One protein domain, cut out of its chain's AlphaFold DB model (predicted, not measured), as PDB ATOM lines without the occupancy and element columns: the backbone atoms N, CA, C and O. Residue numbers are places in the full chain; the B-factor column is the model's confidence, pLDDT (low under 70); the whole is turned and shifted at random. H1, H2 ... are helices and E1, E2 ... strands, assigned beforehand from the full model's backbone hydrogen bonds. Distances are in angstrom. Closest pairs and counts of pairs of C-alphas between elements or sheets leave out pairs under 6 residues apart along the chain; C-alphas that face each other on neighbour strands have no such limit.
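This is residues 48 to 184 of the 300 residues of an uncharacterized protein of Micavibrio sp (UniProt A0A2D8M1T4). Seven antiparallel strands make one broad, twisted sheet in which E1 to E4 bend sharply, giving that part of the sheet an angled, trough-like shape. Helix H1 packs in the hollow of the bend at the E1 edge, while the short H2 sits by the ends of E2 and E3. The 137 printed residues hold two named helices and seven named strands, in the order H1 E1 E2 E3 H2 E4 E5 E6 E7, and the sheet runs E1 E2 E3 E4 E5 E6 E7; the class is mostly strand. The whole is compact, with a radius of gyration of the C-alphas of 16.3 A and spans of 42 by 40 by 29 A.

The sheet begins with a meander, each strand the antiparallel neighbour of the one before: E1, residues 65 to 76, E2, residues 80 to 92, and E3, residues 98 to 110. A second meander follows: E4, residues 123 to 133, E5, residues 136 to 148, E6, residues 155 to 162, and E7, residues 167 to 174. E1 and E7 are the edge strands. Across the hairpin of E1 and E2, N 68 and O 89 are 2.8 A apart, within hydrogen-bond range. So are N 87 and O 103 at 2.8 A between E2 and E3, N 106 and O 125 at 2.8 A between E3 and E4, N 129 and O 141 at 2.8 A between E4 and E5, N 145 and O 158 at 2.8 A between E5 and E6, and N 159 and O 170 at 2.8 A between E6 and E7. E1 bends by 97 degrees at residue 73, E2 by 77 at 87, E3 by 72 at 103 and E4 by 59 at 128. H1, residues 49 to 63, is on one face of the sheet, making two layers, a helix over a sheet. Its height over the sheet is 4.6 A. It lies over E2, slantwise to the strands at 55 degrees on the local plane. The closest C-alphas of H1 and E1 are those of Ser 60 and Ala 67, 5.0 A apart. H2, residues 111 to 114, only grazes the sheet; its closest C-alpha pair with E2 is Gly 111 and Gln 80, 3.9 A. Every O i to N i+4 pair in H1 is within hydrogen-bond range; H2 is too short for such a pair.

H1 begins at C-alpha 49 (51.815, 180.308, 25.822) and is 20.7 A long. E2, E3 and E5 measure 31.6 A, 32.6 A and 34.0 A. E7 ends at C-alpha 174 (28.444, 157.927, 37.216).

The C-alphas farthest apart, of Glu 94 and Ser 151, are 49.1 A apart. The printed part has no cut, and no link is long. The mean pLDDT of the printed part is 76.9, with values under 70 at residue 79, residues 110 to 122, residues 149 to 154, residue 165 and residues 172 to 184.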
ATOM      1  N   GLY A  48      52.648 177.459  29.807       85.69
ATOM      2  CA  GLY A  48      53.232 178.353  28.807       85.69
ATOM      3  C   GLY A  48      52.264 178.751  27.685       85.69
ATOM      4  O   GLY A  48      51.249 178.097  27.435       85.69
ATOM      5  N   ASP A  49      52.614 179.817  26.955       87.44
ATOM      6  CA  ASP A  49      51.815 180.308  25.822       87.44
ATOM      7  C   ASP A  49      51.654 179.250  24.720       87.44
ATOM      8  O   ASP A  49      50.609 179.188  24.081       87.44
ATOM      9  N   THR A  50      52.656 178.392  24.499       87.38
ATOM     10  CA  THR A  50      52.580 177.319  23.496       87.38
ATOM     11  C   THR A  50      51.486 176.308  23.836       87.38
ATOM     12  O   THR A  50      50.682 175.972  22.969       87.38
ATOM     13  N   GLN A  51      51.422 175.858  25.090       87.94
ATOM     14  CA  GLN A  51      50.409 174.915  25.570       87.94
ATOM     15  C   GLN A  51      49.025 175.563  25.551       87.94
ATOM     16  O   GLN A  51      48.070 174.967  25.054       87.94
ATOM     17  N   ARG A  52      48.928 176.818  26.011       92.38
ATOM     18  CA  ARG A  52      47.683 177.592  25.985       92.38
ATOM     19  C   ARG A  52      47.148 177.744  24.564       92.38
ATOM     20  O   ARG A  52      45.999 177.393  24.319       92.38
ATOM     21  N   ASN A  53      47.981 178.193  23.627       90.69
ATOM     22  CA  ASN A  53      47.585 178.385  22.233       90.69
ATOM     23  C   ASN A  53      47.200 177.053  21.568       90.69
ATOM     24  O   ASN A  53      46.231 177.010  20.814       90.69
ATOM     25  N   GLY A  54      47.914 175.961  21.871       86.94
ATOM     26  CA  GLY A  54      47.567 174.623  21.388       86.94
ATOM     27  C   GLY A  54      46.198 174.155  21.891       86.94
ATOM     28  O   GLY A  54      45.379 173.686  21.103       86.94
ATOM     29  N   LEU A  55      45.906 174.353  23.179       88.00
ATOM     30  CA  LEU A  55      44.602 174.027  23.763       88.00
ATOM     31  C   LEU A  55      43.483 174.918  23.203       88.00
ATOM     32  O   LEU A  55      42.400 174.420  22.902       88.00
ATOM     33  N   GLN A  56      43.741 176.216  23.014       91.88
ATOM     34  CA  GLN A  56      42.809 177.139  22.359       91.88
ATOM     35  C   GLN A  56      42.469 176.673  20.944       91.88
ATOM     36  O   GLN A  56      41.297 176.651  20.573       91.88
ATOM     37  N   GLN A  57      43.473 176.273  20.161       90.12
ATOM     38  CA  GLN A  57      43.258 175.761  18.813       90.12
ATOM     39  C   GLN A  57      42.428 174.470  18.835       90.12
ATOM     40  O   GLN A  57      41.421 174.395  18.134       90.12
ATOM     41  N   ALA A  58      42.777 173.507  19.689       84.19
ATOM     42  CA  ALA A  58      42.036 172.251  19.808       84.19
ATOM     43  C   ALA A  58      40.570 172.471  20.228       84.19
ATOM     44  O   ALA A  58      39.663 171.910  19.616       84.19
ATOM     45  N   LEU A  59      40.312 173.332  21.220       81.31
ATOM     46  CA  LEU A  59      38.945 173.688  21.629       81.31
ATOM     47  C   LEU A  59      38.181 174.396  20.507       81.31
ATOM     48  O   LEU A  59      37.003 174.110  20.292       81.31
ATOM     49  N   SER A  60      38.845 175.300  19.785       81.00
ATOM     50  CA  SER A  60      38.262 176.012  18.644       81.00
ATOM     51  C   SER A  60      37.852 175.051  17.531       81.00
ATOM     52  O   SER A  60      36.801 175.228  16.922       81.00
ATOM     53  N   GLU A  61      38.682 174.050  17.241       76.44
ATOM     54  CA  GLU A  61      38.406 173.015  16.242       76.44
ATOM     55  C   GLU A  61      37.266 172.098  16.693       76.44
ATOM     56  O   GLU A  61      36.316 171.910  15.938       76.44
ATOM     57  N   LEU A  62      37.302 171.613  17.939       71.56
ATOM     58  CA  LEU A  62      36.297 170.694  18.482       71.56
ATOM     59  C   LEU A  62      34.900 171.318  18.574       71.56
ATOM     60  O   LEU A  62      33.902 170.656  18.316       71.56
ATOM     61  N   THR A  63      34.821 172.596  18.941       77.25
ATOM     62  CA  THR A  63      33.540 173.302  19.102       77.25
ATOM     63  C   THR A  63      33.119 174.082  17.857       77.25
ATOM     64  O   THR A  63      32.039 174.664  17.845       77.25
ATOM     65  N   ASN A  64      33.964 174.132  16.822       79.50
ATOM     66  CA  ASN A  64      33.824 175.035  15.676       79.50
ATOM     67  C   ASN A  64      33.632 176.518  16.077       79.50
ATOM     68  O   ASN A  64      32.920 177.274  15.421       79.50
ATOM     69  N   THR A  65      34.292 176.954  17.153       86.31
ATOM     70  CA  THR A  65      34.260 178.341  17.650       86.31
ATOM     71  C   THR A  65      35.653 178.977  17.604       86.31
ATOM     72  O   THR A  65      36.620 178.369  17.135       86.31
ATOM     73  N   ILE A  66      35.767 180.231  18.035       89.44
ATOM     74  CA  ILE A  66      37.027 180.890  18.379       89.44
ATOM     75  C   ILE A  66      37.160 180.835  19.900       89.44
ATOM     76  O   ILE A  66      36.458 181.558  20.613       89.44
ATOM     77  N   ALA A  67      38.062 179.989  20.389       91.56
ATOM     78  CA  ALA A  67      38.335 179.837  21.810       91.56
ATOM     79  C   ALA A  67      39.464 180.767  22.275       91.56
ATOM     80  O   ALA A  67      40.580 180.755  21.752       91.56
ATOM     81  N   ASP A  68      39.185 181.539  23.317       94.75
ATOM     82  CA  ASP A  68      40.152 182.359  24.028       94.75
ATOM     83  C   ASP A  68      40.311 181.863  25.468       94.75
ATOM     84  O   ASP A  68      39.336 181.789  26.213       94.75
ATOM     85  N   ILE A  69      41.532 181.500  25.857       94.50
ATOM     86  CA  ILE A  69      41.873 181.109  27.225       94.50
ATOM     87  C   ILE A  69      42.780 182.196  27.772       94.50
ATOM     88  O   ILE A  69      43.896 182.375  27.290       94.50
ATOM     89  N   LYS A  70      42.335 182.897  28.814       93.38
ATOM     90  CA  LYS A  70      43.136 183.964  29.417       93.38
ATOM     91  C   LYS A  70      44.361 183.421  30.153       93.38
ATOM     92  O   LYS A  70      45.455 183.964  30.016       93.38
ATOM     93  N   VAL A  71      44.168 182.383  30.966       93.56
ATOM     94  CA  VAL A  71      45.224 181.783  31.789       93.56
ATOM     95  C   VAL A  71      45.096 180.267  31.747       93.56
ATOM     96  O   VAL A  71      44.026 179.730  32.019       93.56
ATOM     97  N   LEU A  72      46.193 179.586  31.427       93.19
ATOM     98  CA  LEU A  72      46.355 178.152  31.640       93.19
ATOM     99  C   LEU A  72      47.147 177.994  32.939       93.19
ATOM    100  O   LEU A  72      48.305 178.392  32.985       93.19
ATOM    101  N   ASN A  73      46.518 177.513  34.005       91.50
ATOM    102  CA  ASN A  73      47.156 177.368  35.315       91.50
ATOM    103  C   ASN A  73      48.027 176.112  35.360       91.50
ATOM    104  O   ASN A  73      49.147 176.159  35.865       91.50
ATOM    105  N   ASP A  74      47.517 175.010  34.811       90.31
ATOM    106  CA  ASP A  74      48.218 173.734  34.756       90.31
ATOM    107  C   ASP A  74      47.828 172.960  33.494       90.31
ATOM    108  O   ASP A  74      46.675 172.975  33.056       90.31
ATOM    109  N   PHE A  75      48.810 172.285  32.911       89.00
ATOM    110  CA  PHE A  75      48.607 171.363  31.806       89.00
ATOM    111  C   PHE A  75      49.621 170.235  31.908       89.00
ATOM    112  O   PHE A  75      50.826 170.442  31.758       89.00
ATOM    113  N   GLN A  76      49.128 169.032  32.156       84.62
ATOM    114  CA  GLN A  76      49.945 167.834  32.278       84.62
ATOM    115  C   GLN A  76      49.351 166.759  31.387       84.62
ATOM    116  O   GLN A  76      48.139 166.626  31.307       84.62
ATOM    117  N   LEU A  77      50.199 166.001  30.699       76.62
ATOM    118  CA  LEU A  77      49.777 164.858  29.879       76.62
ATOM    119  C   LEU A  77      50.114 163.526  30.559       76.62
ATOM    120  O   LEU A  77      49.516 162.495  30.262       76.62
ATOM    121  N   PHE A  78      51.107 163.536  31.450       76.06
ATOM    122  CA  PHE A  78      51.633 162.349  32.110       76.06
ATOM    123  C   PHE A  78      52.295 162.727  33.448       76.06
ATOM    124  O   PHE A  78      53.025 163.717  33.479       76.06
ATOM    125  N   PRO A  79      52.124 161.952  34.535       69.06
ATOM    126  CA  PRO A  79      51.409 160.673  34.624       69.06
ATOM    127  C   PRO A  79      49.885 160.815  34.697       69.06
ATOM    128  O   PRO A  79      49.178 159.811  34.658       69.06
ATOM    129  N   GLN A  80      49.381 162.044  34.799       75.75
ATOM    130  CA  GLN A  80      47.962 162.385  34.765       75.75
ATOM    131  C   GLN A  80      47.719 163.405  33.653       75.75
ATOM    132  O   GLN A  80      48.559 164.278  33.425       75.75
ATOM    133  N   LEU A  81      46.591 163.264  32.958       80.12
ATOM    134  CA  LEU A  81      46.075 164.288  32.066       80.12
ATOM    135  C   LEU A  81      45.370 165.328  32.935       80.12
ATOM    136  O   LEU A  81      44.302 165.045  33.469       80.12
ATOM    137  N   VAL A  82      45.970 166.501  33.098       85.88
ATOM    138  CA  VAL A  82      45.415 167.619  33.867       85.88
ATOM    139  C   VAL A  82      45.282 168.815  32.946       85.88
ATOM    140  O   VAL A  82      46.221 169.158  32.232       85.88
ATOM    141  N   VAL A  83      44.125 169.461  32.983       88.12
ATOM    142  CA  VAL A  83      43.883 170.749  32.340       88.12
ATOM    143  C   VAL A  83      43.222 171.648  33.372       88.12
ATOM    144  O   VAL A  83      42.100 171.378  33.788       88.12
ATOM    145  N   ASP A  84      43.903 172.711  33.788       91.31
ATOM    146  CA  ASP A  84      43.349 173.756  34.648       91.31
ATOM    147  C   ASP A  84      43.486 175.098  33.927       91.31
ATOM    148  O   ASP A  84      44.594 175.579  33.681       91.31
ATOM    149  N   ALA A  85      42.358 175.689  33.554       92.75
ATOM    150  CA  ALA A  85      42.298 176.915  32.779       92.75
ATOM    151  C   ALA A  85      41.274 177.888  33.366       92.75
ATOM    152  O   ALA A  85      40.273 177.511  33.971       92.75
ATOM    153  N   SER A  86      41.523 179.182  33.185       94.19
ATOM    154  CA  SER A  86      40.686 180.257  33.708       94.19
ATOM    155  C   SER A  86      40.446 181.351  32.675       94.19
ATOM    156  O   SER A  86      41.309 181.671  31.854       94.19
ATOM    157  N   GLY A  87      39.264 181.962  32.755       92.62
ATOM    158  CA  GLY A  87      38.819 183.005  31.837       92.62
ATOM    159  C   GLY A  87      38.685 182.488  30.409       92.62
ATOM    160  O   GLY A  87      39.301 183.048  29.506       92.62
ATOM    161  N   ILE A  88      37.920 181.412  30.231       93.00
ATOM    162  CA  ILE A  88      37.669 180.799  28.925       93.00
ATOM    163  C   ILE A  88      36.498 181.523  28.264       93.00
ATOM    164  O   ILE A  88      35.470 181.786  28.893       93.00
ATOM    165  N   VAL A  89      36.647 181.850  26.990       94.12
ATOM    166  CA  VAL A  89      35.641 182.526  26.179       94.12
ATOM    167  C   VAL A  89      35.542 181.810  24.840       94.12
ATOM    168  O   VAL A  89      36.553 181.623  24.179       94.12
ATOM    169  N   LEU A  90      34.333 181.447  24.420       90.69
ATOM    170  CA  LEU A  90      34.070 180.939  23.074       90.69
ATOM    171  C   LEU A  90      33.242 181.962  22.309       90.69
ATOM    172  O   LEU A  90      32.234 182.464  22.824       90.69
ATOM    173  N   LYS A  91      33.668 182.262  21.086       90.06
ATOM    174  CA  LYS A  91      32.957 183.151  20.168       90.06
ATOM    175  C   LYS A  91      32.623 182.443  18.871       90.06
ATOM    176  O   LYS A  91      33.397 181.609  18.412       90.06
ATOM    177  N   ASP A  92      31.513 182.813  18.264       88.00
ATOM    178  CA  ASP A  92      31.155 182.334  16.939       88.00
ATOM    179  C   ASP A  92      32.240 182.705  15.914       88.00
ATOM    180  O   ASP A  92      32.830 183.787  15.988       88.00
ATOM    181  N   ARG A  93      32.545 181.803  14.976       85.06
ATOM    182  CA  ARG A  93      33.584 182.047  13.960       85.06
ATOM    183  C   ARG A  93      33.151 183.049  12.897       85.06
ATOM    184  O   ARG A  93      34.005 183.755  12.366       85.06
ATOM    185  N   GLU A  94      31.865 183.094  12.579       85.81
ATOM    186  CA  GLU A  94      31.311 183.922  11.514       85.81
ATOM    187  C   GLU A  94      30.887 185.286  12.046       85.81
ATOM    188  O   GLU A  94      31.218 186.314  11.452       85.81
ATOM    189  N   THR A  95      30.187 185.312  13.182       84.56
ATOM    190  CA  THR A  95      29.623 186.553  13.732       84.56
ATOM    191  C   THR A  95      30.504 187.206  14.790       84.56
ATOM    192  O   THR A  95      30.306 188.378  15.107       84.56
ATOM    193  N   ALA A  96      31.490 186.479  15.329       83.81
ATOM    194  CA  ALA A  96      32.284 186.874  16.498       83.81
ATOM    195  C   ALA A  96      31.454 187.117  17.775       83.81
ATOM    196  O   ALA A  96      31.976 187.665  18.756       83.81
ATOM    197  N   ASP A  97      30.190 186.683  17.793       84.88
ATOM    198  CA  ASP A  97      29.322 186.799  18.956       84.88
ATOM    199  C   ASP A  97      29.800 185.897  20.086       84.88
ATOM    200  O   ASP A  97      30.314 184.801  19.876       84.88
ATOM    201  N   LEU A  98      29.614 186.358  21.320       84.94
ATOM    202  CA  LEU A  98      29.910 185.558  22.498       84.94
ATOM    203  C   LEU A  98      28.919 184.390  22.587       84.94
ATOM    204  O   LEU A  98      27.721 184.628  22.700       84.94
ATOM    205  N   ILE A  99      29.433 183.158  22.589       86.25
ATOM    206  CA  ILE A  99      28.648 181.924  22.762       86.25
ATOM    207  C   ILE A  99      28.756 181.439  24.204       86.25
ATOM    208  O   ILE A  99      27.760 181.083  24.827       86.25
ATOM    209  N   MET A 100      29.968 181.446  24.759       89.25
ATOM    210  CA  MET A 100      30.224 180.942  26.105       89.25
ATOM    211  C   MET A 100      31.269 181.793  26.810       89.25
ATOM    212  O   MET A 100      32.257 182.225  26.215       89.25
ATOM    213  N   ARG A 101      31.088 181.987  28.112       90.19
ATOM    214  CA  ARG A 101      32.124 182.492  29.011       90.19
ATOM    215  C   ARG A 101      32.176 181.612  30.242       90.19
ATOM    216  O   ARG A 101      31.136 181.299  30.795       90.19
ATOM    217  N   MET A 102      33.371 181.275  30.697       91.94
ATOM    218  CA  MET A 102      33.580 180.455  31.880       91.94
ATOM    219  C   MET A 102      34.713 181.033  32.720       91.94
ATOM    220  O   MET A 102      35.751 181.450  32.192       91.94
ATOM    221  N   ARG A 103      34.520 181.082  34.042       91.50
ATOM    222  CA  ARG A 103      35.548 181.589  34.956       91.50
ATOM    223  C   ARG A 103      36.689 180.599  35.102       91.50
ATOM    224  O   ARG A 103      37.841 181.026  35.029       91.50
ATOM    225  N   GLY A 104      36.375 179.324  35.295       88.44
ATOM    226  CA  GLY A 104      37.367 178.286  35.531       88.44
ATOM    227  C   GLY A 104      36.896 176.916  35.071       88.44
ATOM    228  O   GLY A 104      35.711 176.599  35.157       88.44
ATOM    229  N   MET A 105      37.851 176.124  34.602       91.00
ATOM    230  CA  MET A 105      37.698 174.716  34.276       91.00
ATOM    231  C   MET A 105      38.893 173.968  34.842       91.00
ATOM    232  O   MET A 105      40.034 174.351  34.588       91.00
ATOM    233  N   ARG A 106      38.631 172.874  35.543       89.69
ATOM    234  CA  ARG A 106      39.620 171.870  35.894       89.69
ATOM    235  C   ARG A 106      39.119 170.511  35.447       89.69
ATOM    236  O   ARG A 106      37.979 170.137  35.704       89.69
ATOM    237  N   PHE A 107      39.994 169.777  34.793       85.44
ATOM    238  CA  PHE A 107      39.787 168.397  34.411       85.44
ATOM    239  C   PHE A 107      41.032 167.609  34.791       85.44
ATOM    240  O   PHE A 107      42.148 168.045  34.501       85.44
ATOM    241  N   ALA A 108      40.846 166.455  35.421       77.75
ATOM    242  CA  ALA A 108      41.921 165.514  35.674       77.75
ATOM    243  C   ALA A 108      41.483 164.088  35.334       77.75
ATOM    244  O   ALA A 108      40.426 163.615  35.757       77.75
ATOM    245  N   ALA A 109      42.345 163.370  34.629       73.81
ATOM    246  CA  ALA A 109      42.196 161.961  34.306       73.81
ATOM    247  C   ALA A 109      43.560 161.250  34.396       73.81
ATOM    248  O   ALA A 109      44.607 161.904  34.403       73.81
ATOM    249  N   PRO A 110      43.606 159.912  34.494       67.25
ATOM    250  CA  PRO A 110      44.851 159.166  34.368       67.25
ATOM    251  C   PRO A 110      45.558 159.509  33.051       67.25
ATOM    252  O   PRO A 110      44.919 159.626  32.012       67.25
ATOM    253  N   GLY A 111      46.884 159.632  33.051       60.19
ATOM    254  CA  GLY A 111      47.646 159.907  31.824       60.19
ATOM    255  C   GLY A 111      47.571 158.747  30.833       60.19
ATOM    256  O   GLY A 111      47.784 158.934  29.639       60.19
ATOM    257  N   SER A 112      47.193 157.553  31.314       60.41
ATOM    258  CA  SER A 112      46.848 156.429  30.454       60.41
ATOM    259  C   SER A 112      45.679 156.741  29.533       60.41
ATOM    260  O   SER A 112      45.654 156.149  28.477       60.41
ATOM    261  N   VAL A 113      44.788 157.697  29.827       57.94
ATOM    262  CA  VAL A 113      43.675 158.074  28.928       57.94
ATOM    263  C   VAL A 113      44.156 158.515  27.542       57.94
ATOM    264  O   VAL A 113      43.468 158.293  26.555       57.94
ATOM    265  N   VAL A 114      45.371 159.060  27.429       55.09
ATOM    266  CA  VAL A 114      45.976 159.383  26.123       55.09
ATOM    267  C   VAL A 114      46.315 158.115  25.314       55.09
ATOM    268  O   VAL A 114      46.446 158.166  24.094       55.09
ATOM    269  N   PHE A 115      46.458 156.970  25.985       51.69
ATOM    270  CA  PHE A 115      46.975 155.710  25.443       51.69
ATOM    271  C   PHE A 115      46.064 154.485  25.684       51.69
ATOM    272  O   PHE A 115      46.397 153.392  25.234       51.69
ATOM    273  N   SER A 116      44.950 154.633  26.407       50.16
ATOM    274  CA  SER A 116      44.044 153.563  26.834       50.16
ATOM    275  C   SER A 116      42.591 153.999  26.703       50.16
ATOM    276  O   SER A 116      42.246 155.106  27.110       50.16
ATOM    277  N   TYR A 117      41.744 153.089  26.228       48.78
ATOM    278  CA  TYR A 117      40.301 153.297  26.084       48.78
ATOM    279  C   TYR A 117      39.534 153.259  27.417       48.78
ATOM    280  O   TYR A 117      38.414 153.752  27.501       48.78
ATOM    281  N   ASP A 118      40.163 152.758  28.484       52.09
ATOM    282  CA  ASP A 118      39.594 152.713  29.832       52.09
ATOM    283  C   ASP A 118      39.716 154.102  30.499       52.09
ATOM    284  O   ASP A 118      40.603 154.358  31.320       52.09
ATOM    285  N   ALA A 119      38.855 155.042  30.104       52.75
ATOM    286  CA  ALA A 119      38.894 156.410  30.607       52.75
ATOM    287  C   ALA A 119      38.101 156.569  31.910       52.75
ATOM    288  O   ALA A 119      36.876 156.612  31.917       52.75
ATOM    289  N   VAL A 120      38.814 156.717  33.029       62.69
ATOM    290  CA  VAL A 120      38.216 157.140  34.302       62.69
ATOM    291  C   VAL A 120      38.462 158.634  34.482       62.69
ATOM    292  O   VAL A 120      39.609 159.060  34.593       62.69
ATOM    293  N   VAL A 121      37.410 159.449  34.535       64.69
ATOM    294  CA  VAL A 121      37.549 160.867  34.903       64.69
ATOM    295  C   VAL A 121      37.745 160.952  36.418       64.69
ATOM    296  O   VAL A 121      36.905 160.497  37.198       64.69
ATOM    297  N   ASN A 122      38.889 161.486  36.848       67.00
ATOM    298  CA  ASN A 122      39.242 161.567  38.266       67.00
ATOM    299  C   ASN A 122      38.659 162.804  38.935       67.00
ATOM    300  O   ASN A 122      38.300 162.717  40.111       67.00
ATOM    301  N   ASP A 123      38.622 163.911  38.198       76.44
ATOM    302  CA  ASP A 123      38.134 165.208  38.642       76.44
ATOM    303  C   ASP A 123      37.584 165.982  37.439       76.44
ATOM    304  O   ASP A 123      38.175 165.990  36.355       76.44
ATOM    305  N   LEU A 124      36.452 166.636  37.643       83.38
ATOM    306  CA  LEU A 124      35.865 167.598  36.724       83.38
ATOM    307  C   LEU A 124      35.307 168.709  37.597       83.38
ATOM    308  O   LEU A 124      34.547 168.434  38.523       83.38
ATOM    309  N   TYR A 125      35.665 169.944  37.282       86.50
ATOM    310  CA  TYR A 125      35.160 171.126  37.953       86.50
ATOM    311  C   TYR A 125      35.022 172.270  36.952       86.50
ATOM    312  O   TYR A 125      35.991 172.686  36.322       86.50
ATOM    313  N   ILE A 126      33.814 172.795  36.810       89.00
ATOM    314  CA  ILE A 126      33.494 173.974  36.008       89.00
ATOM    315  C   ILE A 126      32.926 175.022  36.951       89.00
ATOM    316  O   ILE A 126      32.075 174.713  37.784       89.00
ATOM    317  N   GLU A 127      33.370 176.265  36.797       91.44
ATOM    318  CA  GLU A 127      32.933 177.384  37.623       91.44
ATOM    319  C   GLU A 127      32.421 178.542  36.765       91.44
ATOM    320  O   GLU A 127      33.131 179.036  35.876       91.44
ATOM    321  N   ASN A 128      31.223 179.037  37.097       91.50
ATOM    322  CA  ASN A 128      30.604 180.226  36.510       91.50
ATOM    323  C   ASN A 128      30.655 180.215  34.972       91.50
ATOM    324  O   ASN A 128      31.244 181.106  34.349       91.50
ATOM    325  N   MET A 129      30.082 179.178  34.363       90.19
ATOM    326  CA  MET A 129      29.917 179.076  32.918       90.19
ATOM    327  C   MET A 129      28.580 179.693  32.508       90.19
ATOM    328  O   MET A 129      27.529 179.211  32.898       90.19
ATOM    329  N   SER A 130      28.598 180.716  31.668       87.19
ATOM    330  CA  SER A 130      27.408 181.290  31.045       87.19
ATOM    331  C   SER A 130      27.393 180.984  29.554       87.19
ATOM    332  O   SER A 130      28.362 181.265  28.845       87.19
ATOM    333  N   LEU A 131      26.270 180.449  29.088       82.44
ATOM    334  CA  LEU A 131      25.944 180.262  27.681       82.44
ATOM    335  C   LEU A 131      25.084 181.434  27.222       82.44
ATOM    336  O   LEU A 131      24.100 181.792  27.874       82.44
ATOM    337  N   TYR A 132      25.457 182.042  26.108       80.31
ATOM    338  CA  TYR A 132      24.844 183.252  25.589       80.31
ATOM    339  C   TYR A 132      24.014 182.938  24.349       80.31
ATOM    340  O   TYR A 132      24.411 182.163  23.484       80.31
ATOM    341  N   ARG A 133      22.858 183.589  24.249       76.25
ATOM    342  CA  ARG A 133      22.007 183.587  23.062       76.25
ATOM    343  C   ARG A 133      21.592 185.021  22.783       76.25
ATOM    344  O   ARG A 133      21.046 185.686  23.662       76.25
ATOM    345  N   ASN A 134      21.856 185.499  21.570       76.69
ATOM    346  CA  ASN A 134      21.575 186.880  21.162       76.69
ATOM    347  C   ASN A 134      22.200 187.918  22.121       76.69
ATOM    348  O   ASN A 134      21.552 188.884  22.519       76.69
ATOM    349  N   GLY A 135      23.440 187.672  22.559       73.69
ATOM    350  CA  GLY A 135      24.196 188.576  23.435       73.69
ATOM    351  C   GLY A 135      23.790 188.577  24.914       73.69
ATOM    352  O   GLY A 135      24.435 189.254  25.712       73.69
ATOM    353  N   LEU A 136      22.774 187.806  25.315       78.38
ATOM    354  CA  LEU A 136      22.337 187.682  26.709       78.38
ATOM    355  C   LEU A 136      22.602 186.270  27.244       78.38
ATOM    356  O   LEU A 136      22.450 185.311  26.488       78.38
ATOM    357  N   PRO A 137      22.964 186.114  28.532       79.44
ATOM    358  CA  PRO A 137      23.104 184.795  29.135       79.44
ATOM    359  C   PRO A 137      21.737 184.097  29.134       79.44
ATOM    360  O   PRO A 137      20.776 184.582  29.731       79.44
ATOM    361  N   ALA A 138      21.646 182.986  28.411       77.06
ATOM    362  CA  ALA A 138      20.465 182.133  28.364       77.06
ATOM    363  C   ALA A 138      20.458 181.154  29.543       77.06
ATOM    364  O   ALA A 138      19.425 180.960  30.172       77.06
ATOM    365  N   VAL A 139      21.628 180.591  29.850       79.94
ATOM    366  CA  VAL A 139      21.843 179.636  30.939       79.94
ATOM    367  C   VAL A 139      23.164 179.972  31.613       79.94
ATOM    368  O   VAL A 139      24.139 180.325  30.946       79.94
ATOM    369  N   THR A 140      23.211 179.887  32.936       84.31
ATOM    370  CA  THR A 140      24.444 179.982  33.715       84.31
ATOM    371  C   THR A 140      24.567 178.764  34.609       84.31
ATOM    372  O   THR A 140      23.706 178.516  35.435       84.31
ATOM    373  N   VAL A 141      25.648 178.021  34.451       86.44
ATOM    374  CA  VAL A 141      26.091 176.977  35.364       86.44
ATOM    375  C   VAL A 141      27.005 177.633  36.387       86.44
ATOM    376  O   VAL A 141      28.093 178.107  36.049       86.44
ATOM    377  N   ASP A 142      26.553 177.689  37.632       88.81
ATOM    378  CA  ASP A 142      27.342 178.227  38.733       88.81
ATOM    379  C   ASP A 142      28.476 177.251  39.069       88.81
ATOM    380  O   ASP A 142      29.641 177.662  39.113       88.81
ATOM    381  N   THR A 143      28.162 175.954  39.196       91.38
ATOM    382  CA  THR A 143      29.172 174.893  39.315       91.38
ATOM    383  C   THR A 143      28.764 173.625  38.568       91.38
ATOM    384  O   THR A 143      27.595 173.260  38.566       91.38
ATOM    385  N   ALA A 144      29.723 172.927  37.960       84.00
ATOM    386  CA  ALA A 144      29.561 171.524  37.579       84.00
ATOM    387  C   ALA A 144      30.733 170.732  38.141       84.00
ATOM    388  O   ALA A 144      31.878 171.132  37.932       84.00
ATOM    389  N   ARG A 145      30.480 169.641  38.862       87.56
ATOM    390  CA  ARG A 145      31.539 168.854  39.495       87.56
ATOM    391  C   ARG A 145      31.226 167.371  39.554       87.56
ATOM    392  O   ARG A 145      30.064 166.989  39.633       87.56
ATOM    393  N   ILE A 146      32.272 166.552  39.560       82.81
ATOM    394  CA  ILE A 146      32.152 165.141  39.933       82.81
ATOM    395  C   ILE A 146      32.406 165.022  41.435       82.81
ATOM    396  O   ILE A 146      33.501 165.319  41.913       82.81
ATOM    397  N   GLU A 147      31.402 164.573  42.178       81.44
ATOM    398  CA  GLU A 147      31.493 164.324  43.613       81.44
ATOM    399  C   GLU A 147      31.549 162.812  43.860       81.44
ATOM    400  O   GLU A 147      30.722 162.054  43.361       81.44
ATOM    401  N   LYS A 148      32.579 162.347  44.579       76.62
ATOM    402  CA  LYS A 148      32.742 160.918  44.886       76.62
ATOM    403  C   LYS A 148      32.050 160.611  46.199       76.62
ATOM    404  O   LYS A 148      32.441 161.162  47.231       76.62
ATOM    405  N   ASN A 149      31.105 159.681  46.181       67.69
ATOM    406  CA  ASN A 149      30.532 159.168  47.407       67.69
ATOM    407  C   ASN A 149      31.491 158.134  48.020       67.69
ATOM    408  O   ASN A 149      31.722 157.052  47.475       67.69
ATOM    409  N   GLN A 150      32.090 158.491  49.160       60.25
ATOM    410  CA  GLN A 150      33.080 157.650  49.834       60.25
ATOM    411  C   GLN A 150      32.483 156.365  50.425       60.25
ATOM    412  O   GLN A 150      33.247 155.429  50.671       60.25
ATOM    413  N   SER A 151      31.165 156.292  50.652       62.31
ATOM    414  CA  SER A 151      30.530 155.089  51.203       62.31
ATOM    415  C   SER A 151      30.299 154.006  50.150       62.31
ATOM    416  O   SER A 151      30.547 152.834  50.430       62.31
ATOM    417  N   ASP A 152      29.907 154.396  48.932       57.47
ATOM    418  CA  ASP A 152      29.297 153.471  47.962       57.47
ATOM    419  C   ASP A 152      30.149 153.245  46.702       57.47
ATOM    420  O   ASP A 152      29.740 152.530  45.791       57.47
ATOM    421  N   GLN A 153      31.351 153.833  46.633       61.91
ATOM    422  CA  GLN A 153      32.228 153.794  45.447       61.91
ATOM    423  C   GLN A 153      31.550 154.291  44.157       61.91
ATOM    424  O   GLN A 153      31.990 153.974  43.049       61.91
ATOM    425  N   THR A 154      30.501 155.096  44.289       64.00
ATOM    426  CA  THR A 154      29.815 155.774  43.192       64.00
ATOM    427  C   THR A 154      30.327 157.208  43.068       64.00
ATOM    428  O   THR A 154      30.816 157.810  44.030       64.00
ATOM    429  N   ALA A 155      30.275 157.760  41.860       70.62
ATOM    430  CA  ALA A 155      30.433 159.192  41.633       70.62
ATOM    431  C   ALA A 155      29.103 159.768  41.165       70.62
ATOM    432  O   ALA A 155      28.309 159.068  40.547       70.62
ATOM    433  N   GLU A 156      28.896 161.054  41.391       74.31
ATOM    434  CA  GLU A 156      27.775 161.797  40.832       74.31
ATOM    435  C   GLU A 156      28.302 163.019  40.090       74.31
ATOM    436  O   GLU A 156      29.196 163.718  40.567       74.31
ATOM    437  N   LEU A 157      27.762 163.265  38.898       79.00
ATOM    438  CA  LEU A 157      27.890 164.549  38.231       79.00
ATOM    439  C   LEU A 157      26.824 165.471  38.805       79.00
ATOM    440  O   LEU A 157      25.637 165.264  38.566       79.00
ATOM    441  N   LEU A 158      27.263 166.502  39.511       81.62
ATOM    442  CA  LEU A 158      26.405 167.546  40.045       81.62
ATOM    443  C   LEU A 158      26.576 168.805  39.207       81.62
ATOM    444  O   LEU A 158      27.699 169.260  38.994       81.62
ATOM    445  N   VAL A 159      25.470 169.380  38.750       82.94
ATOM    446  CA  VAL A 159      25.447 170.644  38.015       82.94
ATOM    447  C   VAL A 159      24.438 171.572  38.676       82.94
ATOM    448  O   VAL A 159      23.238 171.317  38.668       82.94
ATOM    449  N   ASP A 160      24.944 172.656  39.247       82.62
ATOM    450  CA  ASP A 160      24.165 173.746  39.823       82.62
ATOM    451  C   ASP A 160      24.113 174.892  38.813       82.62
ATOM    452  O   ASP A 160      25.155 175.360  38.337       82.62
ATOM    453  N   GLY A 161      22.919 175.381  38.503       84.31
ATOM    454  CA  GLY A 161      22.770 176.462  37.545       84.31
ATOM    455  C   GLY A 161      21.507 177.283  37.716       84.31
ATOM    456  O   GLY A 161      20.728 177.137  38.655       84.31
ATOM    457  N   LYS A 162      21.342 178.210  36.784       80.06
ATOM    458  CA  LYS A 162      20.210 179.110  36.673       80.06
ATOM    459  C   LYS A 162      19.935 179.452  35.222       80.06
ATOM    460  O   LYS A 162      20.849 179.565  34.399       80.06
ATOM    461  N   ASP A 163      18.676 179.670  34.920       81.06
ATOM    462  CA  ASP A 163      18.198 180.191  33.648       81.06
ATOM    463  C   ASP A 163      17.254 181.379  33.903       81.06
ATOM    464  O   ASP A 163      17.376 182.080  34.912       81.06
ATOM    465  N   ARG A 164      16.357 181.671  32.958       72.31
ATOM    466  CA  ARG A 164      15.367 182.749  33.104       72.31
ATOM    467  C   ARG A 164      14.225 182.400  34.057       72.31
ATOM    468  O   ARG A 164      13.575 183.318  34.547       72.31
ATOM    469  N   GLU A 165      13.968 181.117  34.274       65.12
ATOM    470  CA  GLU A 165      12.837 180.607  35.048       65.12
ATOM    471  C   GLU A 165      13.213 180.387  36.513       65.12
ATOM    472  O   GLU A 165      12.362 180.502  37.393       65.12
ATOM    473  N   GLY A 166      14.488 180.132  36.805       70.12
ATOM    474  CA  GLY A 166      14.959 180.042  38.178       70.12
ATOM    475  C   GLY A 166      16.321 179.387  38.315       70.12
ATOM    476  O   GLY A 166      17.083 179.253  37.361       70.12
ATOM    477  N   SER A 167      16.643 179.011  39.551       76.81
ATOM    478  CA  SER A 167      17.785 178.143  39.846       76.81
ATOM    479  C   SER A 167      17.364 176.681  39.745       76.81
ATOM    480  O   SER A 167      16.220 176.340  40.057       76.81
ATOM    481  N   TRP A 168      18.295 175.840  39.318       77.31
ATOM    482  CA  TRP A 168      18.102 174.411  39.142       77.31
ATOM    483  C   TRP A 168      19.340 173.637  39.583       77.31
ATOM    484  O   TRP A 168      20.468 174.140  39.547       77.31
ATOM    485  N   ARG A 169      19.111 172.386  39.976       74.25
ATOM    486  CA  ARG A 169      20.157 171.408  40.262       74.25
ATOM    487  C   ARG A 169      19.896 170.151  39.449       74.25
ATOM    488  O   ARG A 169      18.782 169.642  39.422       74.25
ATOM    489  N   TYR A 170      20.946 169.666  38.804       73.94
ATOM    490  CA  TYR A 170      20.973 168.392  38.106       73.94
ATOM    491  C   TYR A 170      21.967 167.465  38.803       73.94
ATOM    492  O   TYR A 170      23.112 167.858  39.041       73.94
ATOM    493  N   SER A 171      21.533 166.244  39.109       73.88
ATOM    494  CA  SER A 171      22.393 165.172  39.611       73.88
ATOM    495  C   SER A 171      22.278 163.948  38.712       73.88
ATOM    496  O   SER A 171      21.179 163.556  38.318       73.88
ATOM    497  N   MET A 172      23.417 163.342  38.376       68.81
ATOM    498  CA  MET A 172      23.458 162.100  37.612       68.81
ATOM    499  C   MET A 172      24.526 161.148  38.154       68.81
ATOM    500  O   MET A 172      25.709 161.503  38.152       68.81
ATOM    501  N   PRO A 173      24.171 159.902  38.511       65.69
ATOM    502  CA  PRO A 173      25.149 158.913  38.935       65.69
ATOM    503  C   PRO A 173      26.073 158.485  37.781       65.69
ATOM    504  O   PRO A 173      25.655 158.186  36.652       65.69
ATOM    505  N   ILE A 174      27.367 158.414  38.076       68.44
ATOM    506  CA  ILE A 174      28.444 157.927  37.216       68.44
ATOM    507  C   ILE A 174      29.034 156.664  37.858       68.44
ATOM    508  O   ILE A 174      29.567 156.689  38.968       68.44
ATOM    509  N   ASN A 175      28.966 155.548  37.132       55.12
ATOM    510  CA  ASN A 175      29.589 154.298  37.554       55.12
ATOM    511  C   ASN A 175      31.097 154.338  37.267       55.12
ATOM    512  O   ASN A 175      31.507 154.611  36.143       55.12
ATOM    513  N   TYR A 176      31.920 153.996  38.263       52.06
ATOM    514  CA  TYR A 176      33.387 153.911  38.156       52.06
ATOM    515  C   TYR A 176      33.908 152.675  37.392       52.06
ATOM    516  O   TYR A 176      35.101 152.366  37.441       52.06
ATOM    517  N   PHE A 177      33.046 151.923  36.708       42.59
ATOM    518  CA  PHE A 177      33.417 150.614  36.180       42.59
ATOM    519  C   PHE A 177      34.095 150.706  34.809       42.59
ATOM    520  O   PHE A 177      33.538 151.250  33.864       42.59
ATOM    521  N   LYS A 178      35.315 150.148  34.757       39.34
ATOM    522  CA  LYS A 178      36.126 149.794  33.579       39.34
ATOM    523  C   LYS A 178      35.304 149.680  32.288       39.34
ATOM    524  O   LYS A 178      34.626 148.673  32.098       39.34
ATOM    525  N   GLY A 179      35.435 150.664  31.402       36.44
ATOM    526  CA  GLY A 179      35.024 150.506  30.009       36.44
ATOM    527  C   GLY A 179      35.872 149.415  29.366       36.44
ATOM    528  O   GLY A 179      37.088 149.405  29.513       36.44
ATOM    529  N   THR A 180      35.239 148.444  28.723       30.97
ATOM    530  CA  THR A 180      35.911 147.372  27.995       30.97
ATOM    531  C   THR A 180      36.260 147.852  26.593       30.97
ATOM    532  O   THR A 180      35.489 147.617  25.681       30.97
ATOM    533  N   GLY A 181      37.420 148.487  26.411       30.64
ATOM    534  CA  GLY A 181      38.227 148.422  25.179       30.64
ATOM    535  C   GLY A 181      37.644 148.799  23.799       30.64
ATOM    536  O   GLY A 181      38.419 148.773  22.844       30.64
ATOM    537  N   GLU A 182      36.370 149.157  23.640       27.28
ATOM    538  CA  GLU A 182      35.772 149.517  22.350       27.28
ATOM    539  C   GLU A 182      35.478 151.021  22.289       27.28
ATOM    540  O   GLU A 182      34.691 151.602  23.022       27.28
ATOM    541  N   ALA A 183      36.229 151.691  21.421       28.25
ATOM    542  CA  ALA A 183      36.399 153.138  21.374       28.25
ATOM    543  C   ALA A 183      35.305 153.887  20.596       28.25
ATOM    544  O   ALA A 183      35.615 154.849  19.891       28.25
ATOM    545  N   TYR A 184      34.051 153.443  20.692       25.55
ATOM    546  CA  TYR A 184      32.894 154.112  20.080       25.55
ATOM    547  C   TYR A 184      31.657 154.136  20.984       25.55
ATOM    548  O   TYR A 184      30.546 154.333  20.493       25.55
TER     549      TYR A 184